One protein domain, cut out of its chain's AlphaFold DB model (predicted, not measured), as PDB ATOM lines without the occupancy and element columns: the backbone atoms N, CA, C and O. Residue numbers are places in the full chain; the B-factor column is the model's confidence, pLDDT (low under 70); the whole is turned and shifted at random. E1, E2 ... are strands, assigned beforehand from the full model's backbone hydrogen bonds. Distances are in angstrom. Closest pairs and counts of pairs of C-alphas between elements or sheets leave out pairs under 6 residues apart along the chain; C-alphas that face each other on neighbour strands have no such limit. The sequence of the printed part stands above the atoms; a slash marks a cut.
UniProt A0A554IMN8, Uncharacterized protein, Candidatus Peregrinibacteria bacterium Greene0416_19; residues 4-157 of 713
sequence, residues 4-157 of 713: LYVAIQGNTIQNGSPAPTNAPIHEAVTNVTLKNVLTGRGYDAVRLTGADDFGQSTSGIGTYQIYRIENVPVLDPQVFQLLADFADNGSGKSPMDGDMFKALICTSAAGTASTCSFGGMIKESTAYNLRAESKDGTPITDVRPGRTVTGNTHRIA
ATOM      1  N   LEU A   4     150.832 137.558 153.919       93.44
ATOM      2  CA  LEU A   4     151.162 136.367 154.699       93.44
ATOM      3  C   LEU A   4     152.121 136.756 155.820       93.44
ATOM      4  O   LEU A   4     153.145 137.375 155.548       93.44
ATOM      5  N   TYR A   5     151.811 136.376 157.056       95.19
ATOM      6  CA  TYR A   5     152.656 136.690 158.204       95.19
ATOM      7  C   TYR A   5     153.402 135.456 158.694       95.19
ATOM      8  O   TYR A   5     152.817 134.385 158.889       95.19
ATOM      9  N   VAL A   6     154.700 135.637 158.905       94.44
ATOM     10  CA  VAL A   6     155.636 134.602 159.334       94.44
ATOM     11  C   VAL A   6     156.391 135.120 160.543       94.44
ATOM     12  O   VAL A   6     156.989 136.187 160.485       94.44
ATOM     13  N   ALA A   7     156.387 134.359 161.626       93.31
ATOM     14  CA  ALA A   7     157.224 134.611 162.781       93.31
ATOM     15  C   ALA A   7     158.415 133.650 162.756       93.31
ATOM     16  O   ALA A   7     158.232 132.433 162.658       93.31
ATOM     17  N   ILE A   8     159.628 134.191 162.844       91.62
ATOM     18  CA  ILE A   8     160.836 133.398 163.068       91.62
ATOM     19  C   ILE A   8     161.150 133.462 164.558       91.62
ATOM     20  O   ILE A   8     161.290 134.548 165.114       91.62
ATOM     21  N   GLN A   9     161.234 132.294 165.187       88.75
ATOM     22  CA  GLN A   9     161.614 132.114 166.581       88.75
ATOM     23  C   GLN A   9     163.071 131.661 166.657       88.75
ATOM     24  O   GLN A   9     163.467 130.764 165.911       88.75
ATOM     25  N   GLY A  10     163.838 132.247 167.571       85.44
ATOM     26  CA  GLY A  10     165.203 131.852 167.908       85.44
ATOM     27  C   GLY A  10     165.302 131.475 169.371       85.44
ATOM     28  O   GLY A  10     164.706 132.130 170.223       85.44
ATOM     29  N   ASN A  11     166.053 130.425 169.664       79.31
ATOM     30  CA  ASN A  11     166.334 129.978 171.016       79.31
ATOM     31  C   ASN A  11     167.820 129.648 171.133       79.31
ATOM     32  O   ASN A  11     168.341 128.878 170.326       79.31
ATOM     33  N   THR A  12     168.485 130.199 172.141       68.31
ATOM     34  CA  THR A  12     169.871 129.851 172.452       68.31
ATOM     35  C   THR A  12     169.878 128.629 173.365       68.31
ATOM     36  O   THR A  12     169.115 128.555 174.331       68.31
ATOM     37  N   ILE A  13     170.714 127.632 173.072       59.81
ATOM     38  CA  ILE A  13     170.935 126.517 174.001       59.81
ATOM     39  C   ILE A  13     172.223 126.789 174.771       59.81
ATOM     40  O   ILE A  13     173.302 126.797 174.187       59.81
ATOM     41  N   GLN A  14     172.132 126.918 176.095       52.16
ATOM     42  CA  GLN A  14     173.283 126.705 176.975       52.16
ATOM     43  C   GLN A  14     173.115 125.350 177.658       52.16
ATOM     44  O   GLN A  14     172.137 125.115 178.363       52.16
ATOM     45  N   ASN A  15     174.075 124.443 177.462       40.59
ATOM     46  CA  ASN A  15     174.146 123.162 178.175       40.59
ATOM     47  C   ASN A  15     172.866 122.302 178.077       40.59
ATOM     48  O   ASN A  15     172.405 121.736 179.067       40.59
ATOM     49  N   GLY A  16     172.266 122.213 176.887       41.44
ATOM     50  CA  GLY A  16     171.085 121.373 176.648       41.44
ATOM     51  C   GLY A  16     169.766 121.923 177.205       41.44
ATOM     52  O   GLY A  16     168.756 121.230 177.129       41.44
ATOM     53  N   SER A  17     169.748 123.154 177.732       37.47
ATOM     54  CA  SER A  17     168.531 123.868 178.138       37.47
ATOM     55  C   SER A  17     168.422 125.231 177.436       37.47
ATOM     56  O   SER A  17     169.451 125.852 177.158       37.47
ATOM     57  N   PRO A  18     167.200 125.718 177.134       51.16
ATOM     58  CA  PRO A  18     166.980 127.085 176.654       51.16
ATOM     59  C   PRO A  18     167.627 128.097 177.610       51.16
ATOM     60  O   PRO A  18     167.319 128.085 178.804       51.16
ATOM     61  N   ALA A  19     168.535 128.946 177.125       51.00
ATOM     62  CA  ALA A  19     169.178 129.954 177.964       51.00
ATOM     63  C   ALA A  19     168.241 131.168 178.165       51.00
ATOM     64  O   ALA A  19     167.553 131.582 177.234       51.00
ATOM     65  N   PRO A  20     168.197 131.787 179.358       43.81
ATOM     66  CA  PRO A  20     167.290 132.905 179.640       43.81
ATOM     67  C   PRO A  20     167.723 134.244 179.012       43.81
ATOM     68  O   PRO A  20     166.913 135.163 178.896       43.81
ATOM     69  N   THR A  21     168.980 134.386 178.579       53.84
ATOM     70  CA  THR A  21     169.486 135.587 177.893       53.84
ATOM     71  C   THR A  21     169.347 135.426 176.382       53.84
ATOM     72  O   THR A  21     170.314 135.139 175.677       53.84
ATOM     73  N   ASN A  22     168.123 135.565 175.879       59.62
ATOM     74  CA  ASN A  22     167.863 135.465 174.447       59.62
ATOM     75  C   ASN A  22     168.381 136.725 173.739       59.62
ATOM     76  O   ASN A  22     167.808 137.803 173.910       59.62
ATOM     77  N   ALA A  23     169.438 136.591 172.933       64.94
ATOM     78  CA  ALA A  23     169.791 137.624 171.965       64.94
ATOM     79  C   ALA A  23     168.562 137.910 171.076       64.94
ATOM     80  O   ALA A  23     167.822 136.972 170.737       64.94
ATOM     81  N   PRO A  24     168.276 139.171 170.716       76.12
ATOM     82  CA  PRO A  24     167.113 139.465 169.897       76.12
ATOM     83  C   PRO A  24     167.296 138.854 168.502       76.12
ATOM     84  O   PRO A  24     168.170 139.272 167.750       76.12
ATOM     85  N   ILE A  25     166.464 137.877 168.119       82.81
ATOM     86  CA  ILE A  25     166.576 137.203 166.810       82.81
ATOM     87  C   ILE A  25     166.531 138.180 165.628       82.81
ATOM     88  O   ILE A  25     167.088 137.921 164.565       82.81
ATOM     89  N   HIS A  26     165.899 139.333 165.819       79.94
ATOM     90  CA  HIS A  26     165.811 140.374 164.813       79.94
ATOM     91  C   HIS A  26     167.149 141.062 164.485       79.94
ATOM     92  O   HIS A  26     167.216 141.811 163.512       79.94
ATOM     93  N   GLU A  27     168.187 140.846 165.295       78.19
ATOM     94  CA  GLU A  27     169.573 141.241 165.012       78.19
ATOM     95  C   GLU A  27     170.341 140.139 164.265       78.19
ATOM     96  O   GLU A  27     171.390 140.399 163.687       78.19
ATOM     97  N   ALA A  28     169.831 138.905 164.270       79.94
ATOM     98  CA  ALA A  28     170.468 137.754 163.642       79.94
ATOM     99  C   ALA A  28     169.879 137.439 162.261       79.94
ATOM    100  O   ALA A  28     170.628 137.091 161.358       79.94
ATOM    101  N   VAL A  29     168.563 137.562 162.070       85.94
ATOM    102  CA  VAL A  29     167.908 137.272 160.782       85.94
ATOM    103  C   VAL A  29     167.962 138.499 159.877       85.94
ATOM    104  O   VAL A  29     167.334 139.521 160.163       85.94
ATOM    105  N   THR A  30     168.676 138.389 158.761       85.56
ATOM    106  CA  THR A  30     168.876 139.485 157.802       85.56
ATOM    107  C   THR A  30     167.812 139.522 156.722       85.56
ATOM    108  O   THR A  30     167.392 140.604 156.317       85.56
ATOM    109  N   ASN A  31     167.355 138.356 156.271       90.00
ATOM    110  CA  ASN A  31     166.372 138.248 155.206       90.00
ATOM    111  C   ASN A  31     165.457 137.042 155.428       90.00
ATOM    112  O   ASN A  31     165.880 136.020 155.965       90.00
ATOM    113  N   VAL A  32     164.200 137.160 155.007       92.69
ATOM    114  CA  VAL A  32     163.234 136.061 154.995       92.69
ATOM    115  C   VAL A  32     162.549 136.062 153.639       92.69
ATOM    116  O   VAL A  32     161.913 137.044 153.273       92.69
ATOM    117  N   THR A  33     162.632 134.955 152.912       94.19
ATOM    118  CA  THR A  33     162.101 134.843 151.549       94.19
ATOM    119  C   THR A  33     161.224 133.606 151.430       94.19
ATOM    120  O   THR A  33     161.612 132.506 151.820       94.19
ATOM    121  N   LEU A  34     160.043 133.752 150.833       93.69
ATOM    122  CA  LEU A  34     159.232 132.620 150.398       93.69
ATOM    123  C   LEU A  34     159.548 132.319 148.935       93.69
ATOM    124  O   LEU A  34     159.309 133.148 148.065       93.69
ATOM    125  N   LYS A  35     160.084 131.137 148.644       93.56
ATOM    126  CA  LYS A  35     160.520 130.742 147.303       93.56
ATOM    127  C   LYS A  35     159.648 129.622 146.757       93.56
ATOM    128  O   LYS A  35     159.496 128.589 147.398       93.56
ATOM    129  N   ASN A  36     159.083 129.795 145.566       92.44
ATOM    130  CA  ASN A  36     158.397 128.708 144.872       92.44
ATOM    131  C   ASN A  36     159.436 127.687 144.379       92.44
ATOM    132  O   ASN A  36     160.368 128.051 143.662       92.44
ATOM    133  N   VAL A  37     159.283 126.419 144.766       90.94
ATOM    134  CA  VAL A  37     160.291 125.376 144.503       90.94
ATOM    135  C   VAL A  37     160.358 125.009 143.018       90.94
ATOM    136  O   VAL A  37     161.436 124.706 142.516       90.94
ATOM    137  N   LEU A  38     159.230 125.077 142.302       88.38
ATOM    138  CA  LEU A  38     159.154 124.710 140.886       88.38
ATOM    139  C   LEU A  38     159.625 125.844 139.970       88.38
ATOM    140  O   LEU A  38     160.380 125.610 139.034       88.38
ATOM    141  N   THR A  39     159.170 127.074 140.222       89.12
ATOM    142  CA  THR A  39     159.464 128.221 139.344       89.12
ATOM    143  C   THR A  39     160.720 128.987 139.753       89.12
ATOM    144  O   THR A  39     161.194 129.834 139.001       89.12
ATOM    145  N   GLY A  40     161.239 128.748 140.961       88.56
ATOM    146  CA  GLY A  40     162.378 129.464 141.533       88.56
ATOM    147  C   GLY A  40     162.081 130.904 141.967       88.56
ATOM    148  O   GLY A  40     162.962 131.546 142.540       88.56
ATOM    149  N   ARG A  41     160.863 131.418 141.734       90.94
ATOM    150  CA  ARG A  41     160.475 132.797 142.059       90.94
ATOM    151  C   ARG A  41     160.424 133.014 143.576       90.94
ATOM    152  O   ARG A  41     159.721 132.284 144.275       90.94
ATOM    153  N   GLY A  42     161.152 134.021 144.058       91.88
ATOM    154  CA  GLY A  42     161.184 134.449 145.460       91.88
ATOM    155  C   GLY A  42     160.263 135.636 145.746       91.88
ATOM    156  O   GLY A  42     160.025 136.469 144.870       91.88
ATOM    157  N   TYR A  43     159.758 135.693 146.976       94.56
ATOM    158  CA  TYR A  43     158.987 136.795 147.544       94.56
ATOM    159  C   TYR A  43     159.621 137.170 148.880       94.56
ATOM    160  O   TYR A  43     159.500 136.419 149.852       94.56
ATOM    161  N   ASP A  44     160.323 138.298 148.910       95.06
ATOM    162  CA  ASP A  44     160.990 138.771 150.119       95.06
ATOM    163  C   ASP A  44     159.971 139.322 151.113       95.06
ATOM    164  O   ASP A  44     158.976 139.961 150.753       95.06
ATOM    165  N   ALA A  45     160.200 139.024 152.383       94.25
ATOM    166  CA  ALA A  45     159.346 139.448 153.464       94.25
ATOM    167  C   ALA A  45     159.798 140.811 153.995       94.25
ATOM    168  O   ALA A  45     160.980 141.073 154.205       94.25
ATOM    169  N   VAL A  46     158.829 141.667 154.293       95.31
ATOM    170  CA  VAL A  46     159.047 142.936 154.979       95.31
ATOM    171  C   VAL A  46     159.080 142.673 156.479       95.31
ATOM    172  O   VAL A  46     158.109 142.174 157.053       95.31
ATOM    173  N   ARG A  47     160.190 143.018 157.132       94.25
ATOM    174  CA  ARG A  47     160.297 142.989 158.594       94.25
ATOM    175  C   ARG A  47     159.351 144.024 159.208       94.25
ATOM    176  O   ARG A  47     159.386 145.190 158.820       94.25
ATOM    177  N   LEU A  48     158.530 143.611 160.172       94.62
ATOM    178  CA  LEU A  48     157.640 144.516 160.901       94.62
ATOM    179  C   LEU A  48     158.322 145.044 162.174       94.62
ATOM    180  O   LEU A  48     159.165 144.367 162.762       94.62
ATOM    181  N   THR A  49     158.004 146.272 162.579       92.19
ATOM    182  CA  THR A  49     158.729 147.005 163.637       92.19
ATOM    183  C   THR A  49     157.818 147.627 164.698       92.19
ATOM    184  O   THR A  49     158.277 148.423 165.516       92.19
ATOM    185  N   GLY A  50     156.531 147.284 164.702       90.44
ATOM    186  CA  GLY A  50     155.606 147.640 165.770       90.44
ATOM    187  C   GLY A  50     155.969 146.973 167.098       90.44
ATOM    188  O   GLY A  50     156.736 146.013 167.150       90.44
ATOM    189  N   ALA A  51     155.401 147.484 168.191       85.62
ATOM    190  CA  ALA A  51     155.750 147.060 169.550       85.62
ATOM    191  C   ALA A  51     155.494 145.564 169.830       85.62
ATOM    192  O   ALA A  51     156.186 144.986 170.660       85.62
ATOM    193  N   ASP A  52     154.547 144.941 169.118       87.38
ATOM    194  CA  ASP A  52     154.220 143.513 169.246       87.38
ATOM    195  C   ASP A  52     154.889 142.637 168.161       87.38
ATOM    196  O   ASP A  52     154.733 141.413 168.172       87.38
ATOM    197  N   ASP A  53     155.619 143.236 167.211       91.50
ATOM    198  CA  ASP A  53     156.183 142.541 166.041       91.50
ATOM    199  C   ASP A  53     157.488 141.788 166.342       91.50
ATOM    200  O   ASP A  53     157.949 140.981 165.534       91.50
ATOM    201  N   PHE A  54     158.099 142.037 167.496       90.25
ATOM    202  CA  PHE A  54     159.324 141.384 167.937       90.25
ATOM    203  C   PHE A  54     159.404 141.390 169.461       90.25
ATOM    204  O   PHE A  54     158.805 142.233 170.120       90.25
ATOM    205  N   GLY A  55     160.189 140.481 170.030       86.44
ATOM    206  CA  GLY A  55     160.415 140.467 171.471       86.44
ATOM    207  C   GLY A  55     160.695 139.081 172.016       86.44
ATOM    208  O   GLY A  55     161.077 138.171 171.281       86.44
ATOM    209  N   GLN A  56     160.521 138.928 173.325       86.31
ATOM    210  CA  GLN A  56     160.540 137.622 173.976       86.31
ATOM    211  C   GLN A  56     159.192 136.934 173.787       86.31
ATOM    212  O   GLN A  56     158.144 137.567 173.903       86.31
ATOM    213  N   SER A  57     159.223 135.632 173.509       81.25
ATOM    214  CA  SER A  57     158.001 134.841 173.400       81.25
ATOM    215  C   SER A  57     157.197 134.901 174.701       81.25
ATOM    216  O   SER A  57     157.746 134.682 175.782       81.25
ATOM    217  N   THR A  58     155.884 135.108 174.610       80.31
ATOM    218  CA  THR A  58     154.971 135.042 175.769       80.31
ATOM    219  C   THR A  58     154.924 133.652 176.419       80.31
ATOM    220  O   THR A  58     154.595 133.545 177.597       80.31
ATOM    221  N   SER A  59     155.347 132.600 175.706       70.50
ATOM    222  CA  SER A  59     155.583 131.261 176.267       70.50
ATOM    223  C   SER A  59     156.863 131.141 177.110       70.50
ATOM    224  O   SER A  59     157.134 130.072 177.655       70.50
ATOM    225  N   GLY A  60     157.675 132.201 177.195       69.00
ATOM    226  CA  GLY A  60     158.953 132.231 177.912       69.00
ATOM    227  C   GLY A  60     160.124 131.575 177.172       69.00
ATOM    228  O   GLY A  60     161.236 131.555 177.693       69.00
ATOM    229  N   ILE A  61     159.904 131.045 175.964       71.06
ATOM    230  CA  ILE A  61     160.922 130.321 175.189       71.06
ATOM    231  C   ILE A  61     161.356 131.157 173.979       71.06
ATOM    232  O   ILE A  61     160.597 131.304 173.019       71.06
ATOM    233  N   GLY A  62     162.598 131.640 173.993       79.69
ATOM    234  CA  GLY A  62     163.232 132.300 172.851       79.69
ATOM    235  C   GLY A  62     162.772 133.737 172.560       79.69
ATOM    236  O   GLY A  62     161.900 134.299 173.230       79.69
ATOM    237  N   THR A  63     163.366 134.335 171.527       87.88
ATOM    238  CA  THR A  63     162.938 135.610 170.926       87.88
ATOM    239  C   THR A  63     162.270 135.371 169.578       87.88
ATOM    240  O   THR A  63     162.498 134.348 168.934       87.88
ATOM    241  N   TYR A  64     161.427 136.304 169.141       90.44
ATOM    242  CA  TYR A  64     160.756 136.232 167.847       90.44
ATOM    243  C   TYR A  64     160.857 137.546 167.068       90.44
ATOM    244  O   TYR A  64     161.054 138.620 167.641       90.44
ATOM    245  N   GLN A  65     160.698 137.442 165.749       92.88
ATOM    246  CA  GLN A  65     160.500 138.561 164.828       92.88
ATOM    247  C   GLN A  65     159.440 138.177 163.791       92.88
ATOM    248  O   GLN A  65     159.521 137.106 163.183       92.88
ATOM    249  N   ILE A  66     158.452 139.049 163.591       94.94
ATOM    250  CA  ILE A  66     157.370 138.881 162.618       94.94
ATOM    251  C   ILE A  66     157.735 139.590 161.310       94.94
ATOM    252  O   ILE A  66     158.221 140.724 161.290       94.94
ATOM    253  N   TYR A  67     157.476 138.903 160.205       95.88
ATOM    254  CA  TYR A  67     157.666 139.368 158.843       95.88
ATOM    255  C   TYR A  67     156.352 139.256 158.067       95.88
ATOM    256  O   TYR A  67     155.556 138.341 158.297       95.88
ATOM    257  N   ARG A  68     156.135 140.168 157.118       95.94
ATOM    258  CA  ARG A  68     155.000 140.163 156.191       95.94
ATOM    259  C   ARG A  68     155.485 139.940 154.767       95.94
ATOM    260  O   ARG A  68     156.213 140.759 154.226       95.94
ATOM    261  N   ILE A  69     155.035 138.865 154.138       95.81
ATOM    262  CA  ILE A  69     155.248 138.602 152.715       95.81
ATOM    263  C   ILE A  69     154.032 139.118 151.950       95.81
ATOM    264  O   ILE A  69     152.886 138.850 152.330       95.81
ATOM    265  N   GLU A  70     154.279 139.846 150.867       93.75
ATOM    266  CA  GLU A  70     153.236 140.519 150.100       93.75
ATOM    267  C   GLU A  70     153.057 139.929 148.701       93.75
ATOM    268  O   GLU A  70     154.006 139.472 148.069       93.75
ATOM    269  N   ASN A  71     151.818 139.984 148.206       90.38
ATOM    270  CA  ASN A  71     151.467 139.764 146.800       90.38
ATOM    271  C   ASN A  71     152.002 138.448 146.208       90.38
ATOM    272  O   ASN A  71     152.562 138.418 145.111       90.38
ATOM    273  N   VAL A  72     151.782 137.340 146.920       90.25
ATOM    274  CA  VAL A  72     152.130 135.992 146.451       90.25
ATOM    275  C   VAL A  72     150.975 135.440 145.602       90.25
ATOM    276  O   VAL A  72     149.920 135.105 146.160       90.25
ATOM    277  N   PRO A  73     151.106 135.339 144.265       87.31
ATOM    278  CA  PRO A  73     150.139 134.639 143.436       87.31
ATOM    279  C   PRO A  73     150.184 133.146 143.765       87.31
ATOM    280  O   PRO A  73     151.247 132.533 143.764       87.31
ATOM    281  N   VAL A  74     149.018 132.569 144.036       83.12
ATOM    282  CA  VAL A  74     148.856 131.129 144.242       83.12
ATOM    283  C   VAL A  74     147.860 130.666 143.192       83.12
ATOM    284  O   VAL A  74     146.711 131.105 143.203       83.12
ATOM    285  N   LEU A  75     148.334 129.863 142.245       79.50
ATOM    286  CA  LEU A  75     147.544 129.262 141.172       79.50
ATOM    287  C   LEU A  75     147.819 127.764 141.222       79.50
ATOM    288  O   LEU A  75     148.988 127.382 141.159       79.50
ATOM    289  N   ASP A  76     146.768 126.954 141.351       81.12
ATOM    290  CA  ASP A  76     146.866 125.500 141.533       81.12
ATOM    291  C   ASP A  76     147.667 125.098 142.799       81.12
ATOM    292  O   ASP A  76     148.152 125.956 143.548       81.12
ATOM    293  N   PRO A  77     147.777 123.797 143.128       86.19
ATOM    294  CA  PRO A  77     148.652 123.350 144.205       86.19
ATOM    295  C   PRO A  77     150.117 123.707 143.913       86.19
ATOM    296  O   PRO A  77     150.698 123.259 142.927       86.19
ATOM    297  N   GLN A  78     150.730 124.501 144.792       88.44
ATOM    298  CA  GLN A  78     152.123 124.935 144.677       88.44
ATOM    299  C   GLN A  78     152.900 124.619 145.952       88.44
ATOM    300  O   GLN A  78     152.370 124.721 147.059       88.44
ATOM    301  N   VAL A  79     154.180 124.278 145.790       90.00
ATOM    302  CA  VAL A  79     155.104 124.042 146.902       90.00
ATOM    303  C   VAL A  79     156.039 125.235 147.034       90.00
ATOM    304  O   VAL A  79     156.729 125.620 146.086       90.00
ATOM    305  N   PHE A  80     156.072 125.804 148.234       89.56
ATOM    306  CA  PHE A  80     156.959 126.899 148.592       89.56
ATOM    307  C   PHE A  80     157.921 126.467 149.697       89.56
ATOM    308  O   PHE A  80     157.551 125.709 150.593       89.56
ATOM    309  N   GLN A  81     159.141 126.988 149.647       90.56
ATOM    310  CA  GLN A  81     160.144 126.880 150.693       90.56
ATOM    311  C   GLN A  81     160.329 128.248 151.343       90.56
ATOM    312  O   GLN A  81     160.535 129.246 150.655       90.56
ATOM    313  N   LEU A  82     160.260 128.292 152.669       90.19
ATOM    314  CA  LEU A  82     160.623 129.475 153.434       90.19
ATOM    315  C   LEU A  82     162.125 129.430 153.724       90.19
ATOM    316  O   LEU A  82     162.624 128.438 154.255       90.19
ATOM    317  N   LEU A  83     162.824 130.495 153.360       89.38
ATOM    318  CA  LEU A  83     164.252 130.681 153.567       89.38
ATOM    319  C   LEU A  83     164.446 131.832 154.551       89.38
ATOM    320  O   LEU A  83     163.726 132.826 154.477       89.38
ATOM    321  N   ALA A  84     165.398 131.684 155.465       88.12
ATOM    322  CA  ALA A  84     165.829 132.744 156.361       88.12
ATOM    323  C   ALA A  84     167.356 132.806 156.332       88.12
ATOM    324  O   ALA A  84     168.015 131.787 156.557       88.12
ATOM    325  N   ASP A  85     167.886 133.989 156.052       85.88
ATOM    326  CA  ASP A  85     169.315 134.260 156.066       85.88
ATOM    327  C   ASP A  85     169.701 134.842 157.423       85.88
ATOM    328  O   ASP A  85     168.967 135.647 158.006       85.88
ATOM    329  N   PHE A  86     170.862 134.430 157.923       82.19
ATOM    330  CA  PHE A  86     171.388 134.874 159.204       82.19
ATOM    331  C   PHE A  86     172.702 135.632 159.006       82.19
ATOM    332  O   PHE A  86     173.564 135.185 158.247       82.19
ATOM    333  N   ALA A  87     172.858 136.767 159.689       78.12
ATOM    334  CA  ALA A  87     174.130 137.470 159.797       78.12
ATOM    335  C   ALA A  87     175.073 136.708 160.728       78.12
ATOM    336  O   ALA A  87     174.665 136.253 161.795       78.12
ATOM    337  N   ASP A  88     176.347 136.636 160.351       69.56
ATOM    338  CA  ASP A  88     177.410 136.340 161.305       69.56
ATOM    339  C   ASP A  88     177.651 137.594 162.159       69.56
ATOM    340  O   ASP A  88     178.139 138.615 161.672       69.56
ATOM    341  N   ASN A  89     177.258 137.524 163.431       69.19
ATOM    342  CA  ASN A  89     177.370 138.629 164.384       69.19
ATOM    343  C   ASN A  89     178.723 138.656 165.121       69.19
ATOM    344  O   ASN A  89     178.909 139.450 166.051       69.19
ATOM    345  N   GLY A  90     179.682 137.829 164.698       63.47
ATOM    346  CA  GLY A  90     181.013 137.727 165.277       63.47
ATOM    347  C   GLY A  90     181.101 136.751 166.452       63.47
ATOM    348  O   GLY A  90     180.111 136.221 166.955       63.47
ATOM    349  N   SER A  91     182.336 136.514 166.902       62.78
ATOM    350  CA  SER A  91     182.655 135.487 167.902       62.78
ATOM    351  C   SER A  91     181.875 135.652 169.214       62.78
ATOM    352  O   SER A  91     181.797 136.747 169.778       62.78
ATOM    353  N   GLY A  92     181.314 134.545 169.708       63.59
ATOM    354  CA  GLY A  92     180.571 134.484 170.971       63.59
ATOM    355  C   GLY A  92     179.167 135.097 170.934       63.59
ATOM    356  O   GLY A  92     178.543 135.216 171.989       63.59
ATOM    357  N   LYS A  93     178.656 135.487 169.759       72.25
ATOM    358  CA  LYS A  93     177.306 136.041 169.587       72.25
ATOM    359  C   LYS A  93     176.446 135.135 168.714       72.25
ATOM    360  O   LYS A  93     176.946 134.484 167.806       72.25
ATOM    361  N   SER A  94     175.143 135.108 168.990       73.88
ATOM    362  CA  SER A  94     174.180 134.403 168.145       73.88
ATOM    363  C   SER A  94     174.107 135.049 166.757       73.88
ATOM    364  O   SER A  94     174.083 136.282 166.675       73.88
ATOM    365  N   PRO A  95     174.021 134.258 165.678       75.25
ATOM    366  CA  PRO A  95     173.834 132.806 165.674       75.25
ATOM    367  C   PRO A  95     175.129 132.016 165.968       75.25
ATOM    368  O   PRO A  95     176.123 132.199 165.275       75.25
ATOM    369  N   MET A  96     175.101 131.104 166.949       73.25
ATOM    370  CA  MET A  96     176.237 130.247 167.346       73.25
ATOM    371  C   MET A  96     175.902 128.744 167.284       73.25
ATOM    372  O   MET A  96     174.735 128.368 167.165       73.25
ATOM    373  N   ASP A  97     176.918 127.870 167.364       74.06
ATOM    374  CA  ASP A  97     176.706 126.416 167.462       74.06
ATOM    375  C   ASP A  97     175.779 126.081 168.640       74.06
ATOM    376  O   ASP A  97     175.984 126.547 169.759       74.06
ATOM    377  N   GLY A  98     174.745 125.282 168.382       73.38
ATOM    378  CA  GLY A  98     173.714 124.956 169.365       73.38
ATOM    379  C   GLY A  98     172.453 125.811 169.268       73.38
ATOM    380  O   GLY A  98     171.404 125.340 169.710       73.38
ATOM    381  N   ASP A  99     172.501 126.998 168.655       78.31
ATOM    382  CA  ASP A  99     171.315 127.847 168.517       78.31
ATOM    383  C   ASP A  99     170.254 127.175 167.646       78.31
ATOM    384  O   ASP A  99     170.551 126.514 166.649       78.31
ATOM    385  N   MET A 100     168.990 127.346 168.016       82.88
ATOM    386  CA  MET A 100     167.854 126.735 167.342       82.88
ATOM    387  C   MET A 100     166.893 127.777 166.798       82.88
ATOM    388  O   MET A 100     166.584 128.766 167.459       82.88
ATOM    389  N   PHE A 101     166.341 127.499 165.623       85.88
ATOM    390  CA  PHE A 101     165.426 128.385 164.924       85.88
ATOM    391  C   PHE A 101     164.231 127.623 164.395       85.88
ATOM    392  O   PHE A 101     164.318 126.449 164.036       85.88
ATOM    393  N   LYS A 102     163.094 128.300 164.326       87.44
ATOM    394  CA  LYS A 102     161.858 127.705 163.842       87.44
ATOM    395  C   LYS A 102     160.958 128.772 163.252       87.44
ATOM    396  O   LYS A 102     160.824 129.855 163.809       87.44
ATOM    397  N   ALA A 103     160.312 128.446 162.141       90.62
ATOM    398  CA  ALA A 103     159.331 129.321 161.521       90.62
ATOM    399  C   ALA A 103     157.905 128.914 161.898       90.62
ATOM    400  O   ALA A 103     157.569 127.725 161.947       90.62
ATOM    401  N   LEU A 104     157.057 129.911 162.124       92.00
ATOM    402  CA  LEU A 104     155.636 129.755 162.390       92.00
ATOM    403  C   LEU A 104     154.852 130.684 161.467       92.00
ATOM    404  O   LEU A 104     155.203 131.844 161.287       92.00
ATOM    405  N   ILE A 105     153.782 130.173 160.873       92.19
ATOM    406  CA  ILE A 105     152.963 130.895 159.902       92.19
ATOM    407  C   ILE A 105     151.552 131.022 160.452       92.19
ATOM    408  O   ILE A 105     150.958 130.041 160.907       92.19
ATOM    409  N   CYS A 106     150.993 132.224 160.371       90.12
ATOM    410  CA  CYS A 106     149.594 132.438 160.693       90.12
ATOM    411  C   CYS A 106     148.704 132.190 159.471       90.12
ATOM    412  O   CYS A 106     148.867 132.853 158.448       90.12
ATOM    413  N   THR A 107     147.749 131.258 159.567       90.12
ATOM    414  CA  THR A 107     146.813 130.958 158.461       90.12
ATOM    415  C   THR A 107     145.355 131.288 158.776       90.12
ATOM    416  O   THR A 107     144.469 130.967 157.992       90.12
ATOM    417  N   SER A 108     145.076 131.940 159.906       91.12
ATOM    418  CA  SER A 108     143.732 132.426 160.238       91.12
ATOM    419  C   SER A 108     143.330 133.548 159.279       91.12
ATOM    420  O   SER A 108     144.119 134.461 159.051       91.12
ATOM    421  N   ALA A 109     142.137 133.483 158.684       89.19
ATOM    422  CA  ALA A 109     141.723 134.425 157.645       89.19
ATOM    423  C   ALA A 109     141.326 135.799 158.211       89.19
ATOM    424  O   ALA A 109     140.637 135.906 159.231       89.19
ATOM    425  N   ALA A 110     141.729 136.873 157.533       86.25
ATOM    426  CA  ALA A 110     141.296 138.224 157.869       86.25
ATOM    427  C   ALA A 110     139.785 138.401 157.623       86.25
ATOM    428  O   ALA A 110     139.231 137.822 156.694       86.25
ATOM    429  N   GLY A 111     139.120 139.202 158.462       81.00
ATOM    430  CA  GLY A 111     137.659 139.379 158.415       81.00
ATOM    431  C   GLY A 111     136.859 138.311 159.172       81.00
ATOM    432  O   GLY A 111     135.633 138.335 159.136       81.00
ATOM    433  N   THR A 112     137.533 137.400 159.881       80.25
ATOM    434  CA  THR A 112     136.918 136.424 160.797       80.25
ATOM    435  C   THR A 112     137.221 136.774 162.260       80.25
ATOM    436  O   THR A 112     138.121 137.570 162.533       80.25
ATOM    437  N   ALA A 113     136.491 136.176 163.209       82.56
ATOM    438  CA  ALA A 113     136.753 136.331 164.647       82.56
ATOM    439  C   ALA A 113     137.992 135.547 165.138       82.56
ATOM    440  O   ALA A 113     138.353 135.646 166.308       82.56
ATOM    441  N   SER A 114     138.635 134.763 164.266       86.38
ATOM    442  CA  SER A 114     139.802 133.952 164.612       86.38
ATOM    443  C   SER A 114     141.013 134.829 164.922       86.38
ATOM    444  O   SER A 114     141.356 135.720 164.143       86.38
ATOM    445  N   THR A 115     141.681 134.560 166.036       88.50
ATOM    446  CA  THR A 115     142.899 135.252 166.468       88.50
ATOM    447  C   THR A 115     144.147 134.439 166.128       88.50
ATOM    448  O   THR A 115     144.093 133.235 165.873       88.50
ATOM    449  N   CYS A 116     145.297 135.108 166.134       89.31
ATOM    450  CA  CYS A 116     146.592 134.499 165.912       89.31
ATOM    451  C   CYS A 116     147.546 134.779 167.067       89.31
ATOM    452  O   CYS A 116     147.700 135.925 167.483       89.31
ATOM    453  N   SER A 117     148.218 133.738 167.552       90.50
ATOM    454  CA  SER A 117     149.244 133.842 168.598       90.50
ATOM    455  C   SER A 117     150.622 133.347 168.152       90.50
ATOM    456  O   SER A 117     151.557 133.344 168.946       90.50
ATOM    457  N   PHE A 118     150.745 132.867 166.908       90.88
ATOM    458  CA  PHE A 118     151.892 132.083 166.435       90.88
ATOM    459  C   PHE A 118     152.301 130.990 167.438       90.88
ATOM    460  O   PHE A 118     153.450 130.911 167.858       90.88
ATOM    461  N   GLY A 119     151.345 130.162 167.865       86.25
ATOM    462  CA  GLY A 119     151.614 129.088 168.826       86.25
ATOM    463  C   GLY A 119     151.940 129.584 170.240       86.25
ATOM    464  O   GLY A 119     152.689 128.920 170.951       86.25
ATOM    465  N   GLY A 120     151.397 130.739 170.639       86.31
ATOM    466  CA  GLY A 120     151.642 131.348 171.950       86.31
ATOM    467  C   GLY A 120     152.938 132.158 172.040       86.31
ATOM    468  O   GLY A 120     153.444 132.351 173.137       86.31
ATOM    469  N   MET A 121     153.500 132.612 170.911       86.81
ATOM    470  CA  MET A 121     154.617 133.564 170.926       86.81
ATOM    471  C   MET A 121     154.162 134.974 171.275       86.81
ATOM    472  O   MET A 121     154.843 135.667 172.025       86.81
ATOM    473  N   ILE A 122     152.979 135.364 170.813       90.00
ATOM    474  CA  ILE A 122     152.365 136.657 171.118       90.00
ATOM    475  C   ILE A 122     151.005 136.466 171.781       90.00
ATOM    476  O   ILE A 122     150.375 135.412 171.652       90.00
ATOM    477  N   LYS A 123     150.510 137.530 172.423       89.31
ATOM    478  CA  LYS A 123     149.099 137.610 172.800       89.31
ATOM    479  C   LYS A 123     148.235 137.487 171.543       89.31
ATOM    480  O   LYS A 123     148.558 138.060 170.505       89.31
ATOM    481  N   GLU A 124     147.135 136.751 171.654       89.31
ATOM    482  CA  GLU A 124     146.179 136.572 170.565       89.31
ATOM    483  C   GLU A 124     145.773 137.904 169.918       89.31
ATOM    484  O   GLU A 124     145.275 138.813 170.584       89.31
ATOM    485  N   SER A 125     145.986 138.003 168.605       90.06
ATOM    486  CA  SER A 125     145.736 139.207 167.815       90.06
ATOM    487  C   SER A 125     145.188 138.856 166.436       90.06
ATOM    488  O   SER A 125     145.615 137.888 165.813       90.06
ATOM    489  N   THR A 126     144.255 139.657 165.924       91.38
ATOM    490  CA  THR A 126     143.745 139.540 164.546       91.38
ATOM    491  C   THR A 126     144.608 140.298 163.531       91.38
ATOM    492  O   THR A 126     144.399 140.170 162.322       91.38
ATOM    493  N   ALA A 127     145.599 141.075 163.989       90.38
ATOM    494  CA  ALA A 127     146.447 141.915 163.137       90.38
ATOM    495  C   ALA A 127     147.268 141.101 162.119       90.38
ATOM    496  O   ALA A 127     147.509 141.563 160.999       90.38
ATOM    497  N   TYR A 128     147.629 139.871 162.491       93.25
ATOM    498  CA  TYR A 128     148.476 138.964 161.711       93.25
ATOM    499  C   TYR A 128     147.693 137.893 160.946       93.25
ATOM    500  O   TYR A 128     148.274 136.920 160.463       93.25
ATOM    501  N   ASN A 129     146.376 138.055 160.820       92.69
ATOM    502  CA  ASN A 129     145.563 137.150 160.020       92.69
ATOM    503  C   ASN A 129     145.946 137.244 158.533       92.69
ATOM    504  O   ASN A 129     146.167 138.336 157.994       92.69
ATOM    505  N   LEU A 130     145.982 136.092 157.859       92.25
ATOM    506  CA  LEU A 130     146.232 135.983 156.427       92.25
ATOM    507  C   LEU A 130     145.200 136.813 155.662       92.25
ATOM    508  O   LEU A 130     143.993 136.601 155.789       92.25
ATOM    509  N   ARG A 131     145.681 137.717 154.809       91.94
ATOM    510  CA  ARG A 131     144.833 138.415 153.839       91.94
ATOM    511  C   ARG A 131     144.983 137.730 152.496       91.94
ATOM    512  O   ARG A 131     146.046 137.800 151.878       91.94
ATOM    513  N   ALA A 132     143.932 137.067 152.044       89.62
ATOM    514  CA  ALA A 132     143.853 136.477 150.720       89.62
ATOM    515  C   ALA A 132     142.674 137.095 149.968       89.62
ATOM    516  O   ALA A 132     141.646 137.396 150.563       89.62
ATOM    517  N   GLU A 133     142.853 137.304 148.671       90.38
ATOM    518  CA  GLU A 133     141.850 137.858 147.766       90.38
ATOM    519  C   GLU A 133     141.885 137.022 146.482       90.38
ATOM    520  O   GLU A 133     142.956 136.533 146.093       90.38
ATOM    521  N   SER A 134     140.731 136.820 145.851       85.88
ATOM    522  CA  SER A 134     140.646 136.230 144.515       85.88
ATOM    523  C   SER A 134     141.113 137.226 143.450       85.88
ATOM    524  O   SER A 134     141.412 138.386 143.731       85.88
ATOM    525  N   LYS A 135     141.229 136.767 142.198       81.94
ATOM    526  CA  LYS A 135     141.763 137.565 141.077       81.94
ATOM    527  C   LYS A 135     140.982 138.866 140.817       81.94
ATOM    528  O   LYS A 135     141.541 139.809 140.270       81.94
ATOM    529  N   ASP A 136     139.710 138.899 141.193       85.38
ATOM    530  CA  ASP A 136     138.785 140.036 141.114       85.38
ATOM    531  C   ASP A 136     138.828 140.962 142.351       85.38
ATOM    532  O   ASP A 136     138.112 141.957 142.387       85.38
ATOM    533  N   GLY A 137     139.665 140.663 143.352       81.81
ATOM    534  CA  GLY A 137     139.812 141.455 144.577       81.81
ATOM    535  C   GLY A 137     138.851 141.081 145.712       81.81
ATOM    536  O   GLY A 137     138.876 141.727 146.759       81.81
ATOM    537  N   THR A 138     138.020 140.043 145.550       87.94
ATOM    538  CA  THR A 138     137.099 139.595 146.608       87.94
ATOM    539  C   THR A 138     137.874 138.925 147.759       87.94
ATOM    540  O   THR A 138     138.670 138.019 147.496       87.94
ATOM    541  N   PRO A 139     137.672 139.317 149.036       86.69
ATOM    542  CA  PRO A 139     138.337 138.678 150.173       86.69
ATOM    543  C   PRO A 139     138.006 137.185 150.290       86.69
ATOM    544  O   PRO A 139     136.849 136.783 150.204       86.69
ATOM    545  N   ILE A 140     139.024 136.364 150.546       87.38
ATOM    546  CA  ILE A 140     138.894 134.923 150.782       87.38
ATOM    547  C   ILE A 140     138.935 134.670 152.291       87.38
ATOM    548  O   ILE A 140     139.956 134.914 152.936       87.38
ATOM    549  N   THR A 141     137.836 134.152 152.845       86.38
ATOM    550  CA  THR A 141     137.694 133.871 154.285       86.38
ATOM    551  C   THR A 141     137.792 132.385 154.652       86.38
ATOM    552  O   THR A 141     138.048 132.079 155.815       86.38
ATOM    553  N   ASP A 142     137.631 131.453 153.700       86.94
ATOM    554  CA  ASP A 142     137.925 130.020 153.911       86.94
ATOM    555  C   ASP A 142     139.410 129.760 153.629       86.94
ATOM    556  O   ASP A 142     139.826 129.525 152.494       86.94
ATOM    557  N   VAL A 143     140.227 129.853 154.679       86.44
ATOM    558  CA  VAL A 143     141.655 129.531 154.645       86.44
ATOM    559  C   VAL A 143     141.898 128.369 155.591       86.44
ATOM    560  O   VAL A 143     141.638 128.465 156.791       86.44
ATOM    561  N   ARG A 144     142.446 127.271 155.067       86.12
ATOM    562  CA  ARG A 144     142.793 126.080 155.853       86.12
ATOM    563  C   ARG A 144     144.314 125.951 155.960       86.12
ATOM    564  O   ARG A 144     145.003 126.186 154.970       86.12
ATOM    565  N   PRO A 145     144.853 125.589 157.137       86.50
ATOM    566  CA  PRO A 145     144.146 125.016 158.285       86.50
ATOM    567  C   PRO A 145     143.497 126.029 159.249       86.50
ATOM    568  O   PRO A 145     142.947 125.602 160.259       86.50
ATOM    569  N   GLY A 146     143.565 127.340 158.988       84.44
ATOM    570  CA  GLY A 146     142.896 128.364 159.807       84.44
ATOM    571  C   GLY A 146     143.522 128.583 161.191       84.44
ATOM    572  O   GLY A 146     142.924 129.225 162.051       84.44
ATOM    573  N   ARG A 147     144.729 128.045 161.405       84.38
ATOM    574  CA  ARG A 147     145.480 128.040 162.671       84.38
ATOM    575  C   ARG A 147     146.967 128.305 162.432       84.38
ATOM    576  O   ARG A 147     147.405 128.422 161.287       84.38
ATOM    577  N   THR A 148     147.771 128.370 163.488       88.19
ATOM    578  CA  THR A 148     149.230 128.446 163.333       88.19
ATOM    579  C   THR A 148     149.775 127.164 162.701       88.19
ATOM    580  O   THR A 148     149.576 126.066 163.219       88.19
ATOM    581  N   VAL A 149     150.490 127.311 161.589       89.31
ATOM    582  CA  VAL A 149     151.305 126.252 160.989       89.31
ATOM    583  C   VAL A 149     152.718 126.394 161.522       89.31
ATOM    584  O   VAL A 149     153.262 127.492 161.592       89.31
ATOM    585  N   THR A 150     153.299 125.278 161.930       87.62
ATOM    586  CA  THR A 150     154.508 125.254 162.744       87.62
ATOM    587  C   THR A 150     155.566 124.407 162.044       87.62
ATOM    588  O   THR A 150     155.292 123.252 161.728       87.62
ATOM    589  N   GLY A 151     156.745 124.976 161.788       83.44
ATOM    590  CA  GLY A 151     157.868 124.269 161.169       83.44
ATOM    591  C   GLY A 151     158.643 123.373 162.139       83.44
ATOM    592  O   GLY A 151     158.398 123.369 163.349       83.44
ATOM    593  N   ASN A 152     159.617 122.641 161.600       82.69
ATOM    594  CA  ASN A 152     160.593 121.905 162.401       82.69
ATOM    595  C   ASN A 152     161.598 122.871 163.039       82.69
ATOM    596  O   ASN A 152     161.855 123.956 162.515       82.69
ATOM    597  N   THR A 153     162.171 122.467 164.170       84.81
ATOM    598  CA  THR A 153     163.299 123.179 164.770       84.81
ATOM    599  C   THR A 153     164.574 122.856 163.992       84.81
ATOM    600  O   THR A 153     164.900 121.687 163.792       84.81
ATOM    601  N   HIS A 154     165.295 123.887 163.569       82.31
ATOM    602  CA  HIS A 154     166.585 123.803 162.893       82.31
ATOM    603  C   HIS A 154     167.689 124.244 163.847       82.31
ATOM    604  O   HIS A 154     167.580 125.312 164.438       82.31
ATOM    605  N   ARG A 155     168.750 123.447 163.985       79.81
ATOM    606  CA  ARG A 155     169.926 123.782 164.795       79.81
ATOM    607  C   ARG A 155     171.023 124.375 163.909       79.81
ATOM    608  O   ARG A 155     171.293 123.849 162.829       79.81
ATOM    609  N   ILE A 156     171.678 125.429 164.381       77.06
ATOM    610  CA  ILE A 156     172.972 125.869 163.867       77.06
ATOM    611  C   ILE A 156     174.018 124.961 164.471       77.06
ATOM    612  O   ILE A 156     174.132 124.861 165.690       77.06
ATOM    613  N   ALA A 157     174.761 124.278 163.614       75.12
ATOM    614  CA  ALA A 157     175.918 123.546 164.070       75.12
ATOM    615  C   ALA A 157     177.105 123.718 163.122       75.12
ATOM    616  O   ALA A 157     176.953 123.850 161.900       75.12
TER     617      ALA A 157
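AT A GLANCE: This is residues 4 to 157 of the 713 residues of an uncharacterized protein of Candidatus Peregrinibacteria bacterium Greene0416_19 (UniProt A0A554IMN8). With little regular structure, the model is one strongly twisted, branched antiparallel sheet with E1 and E5 near its middle, E7 and E8 towards one side, E3, E2 and E6 towards the other, and long loops at both ends. The printed part has 154 residues, 50 in eight named strands, E1 to E8: all strand, compact, radius of gyration of the C-alphas 16.0 A, spans 52 by 35 by 24 A.

IN THESE COORDINATES: E1, residues 4 to 11, runs 23.2 A from C-alpha 4 at (151.162, 136.367, 154.699). E2 is residues 29 to 36, E3 42 to 47, E4 54 to 56, E5 63 to 70, 23.5 A long, E6 80 to 86, E7 100 to 106 and E8 148 to 150, ending at C-alpha 150 (154.508, 125.254, 162.744).

HOW THE PARTS SIT: E5 has E1 as antiparallel neighbour on one side, with N 6 and O 67 within hydrogen-bond range at 2.9 A, and on the other side E3, with N 46 and O 68 at 2.8 A, and E4, with which it forms a hairpin, with N 55 and O 64 at 3.1 A. E7 is E1's other neighbour, with N 7 and O 104 at 2.8 A.

THE WHOLE: The farthest C-alphas, of Asn 15 and Asp 136, are 53.9 A apart. The printed part has no cut; the links E1 to E2, E6 to E7 and E7 to E8 are long. pLDDT is under 70 at residues 12 to 23, 60 and 88 to 92.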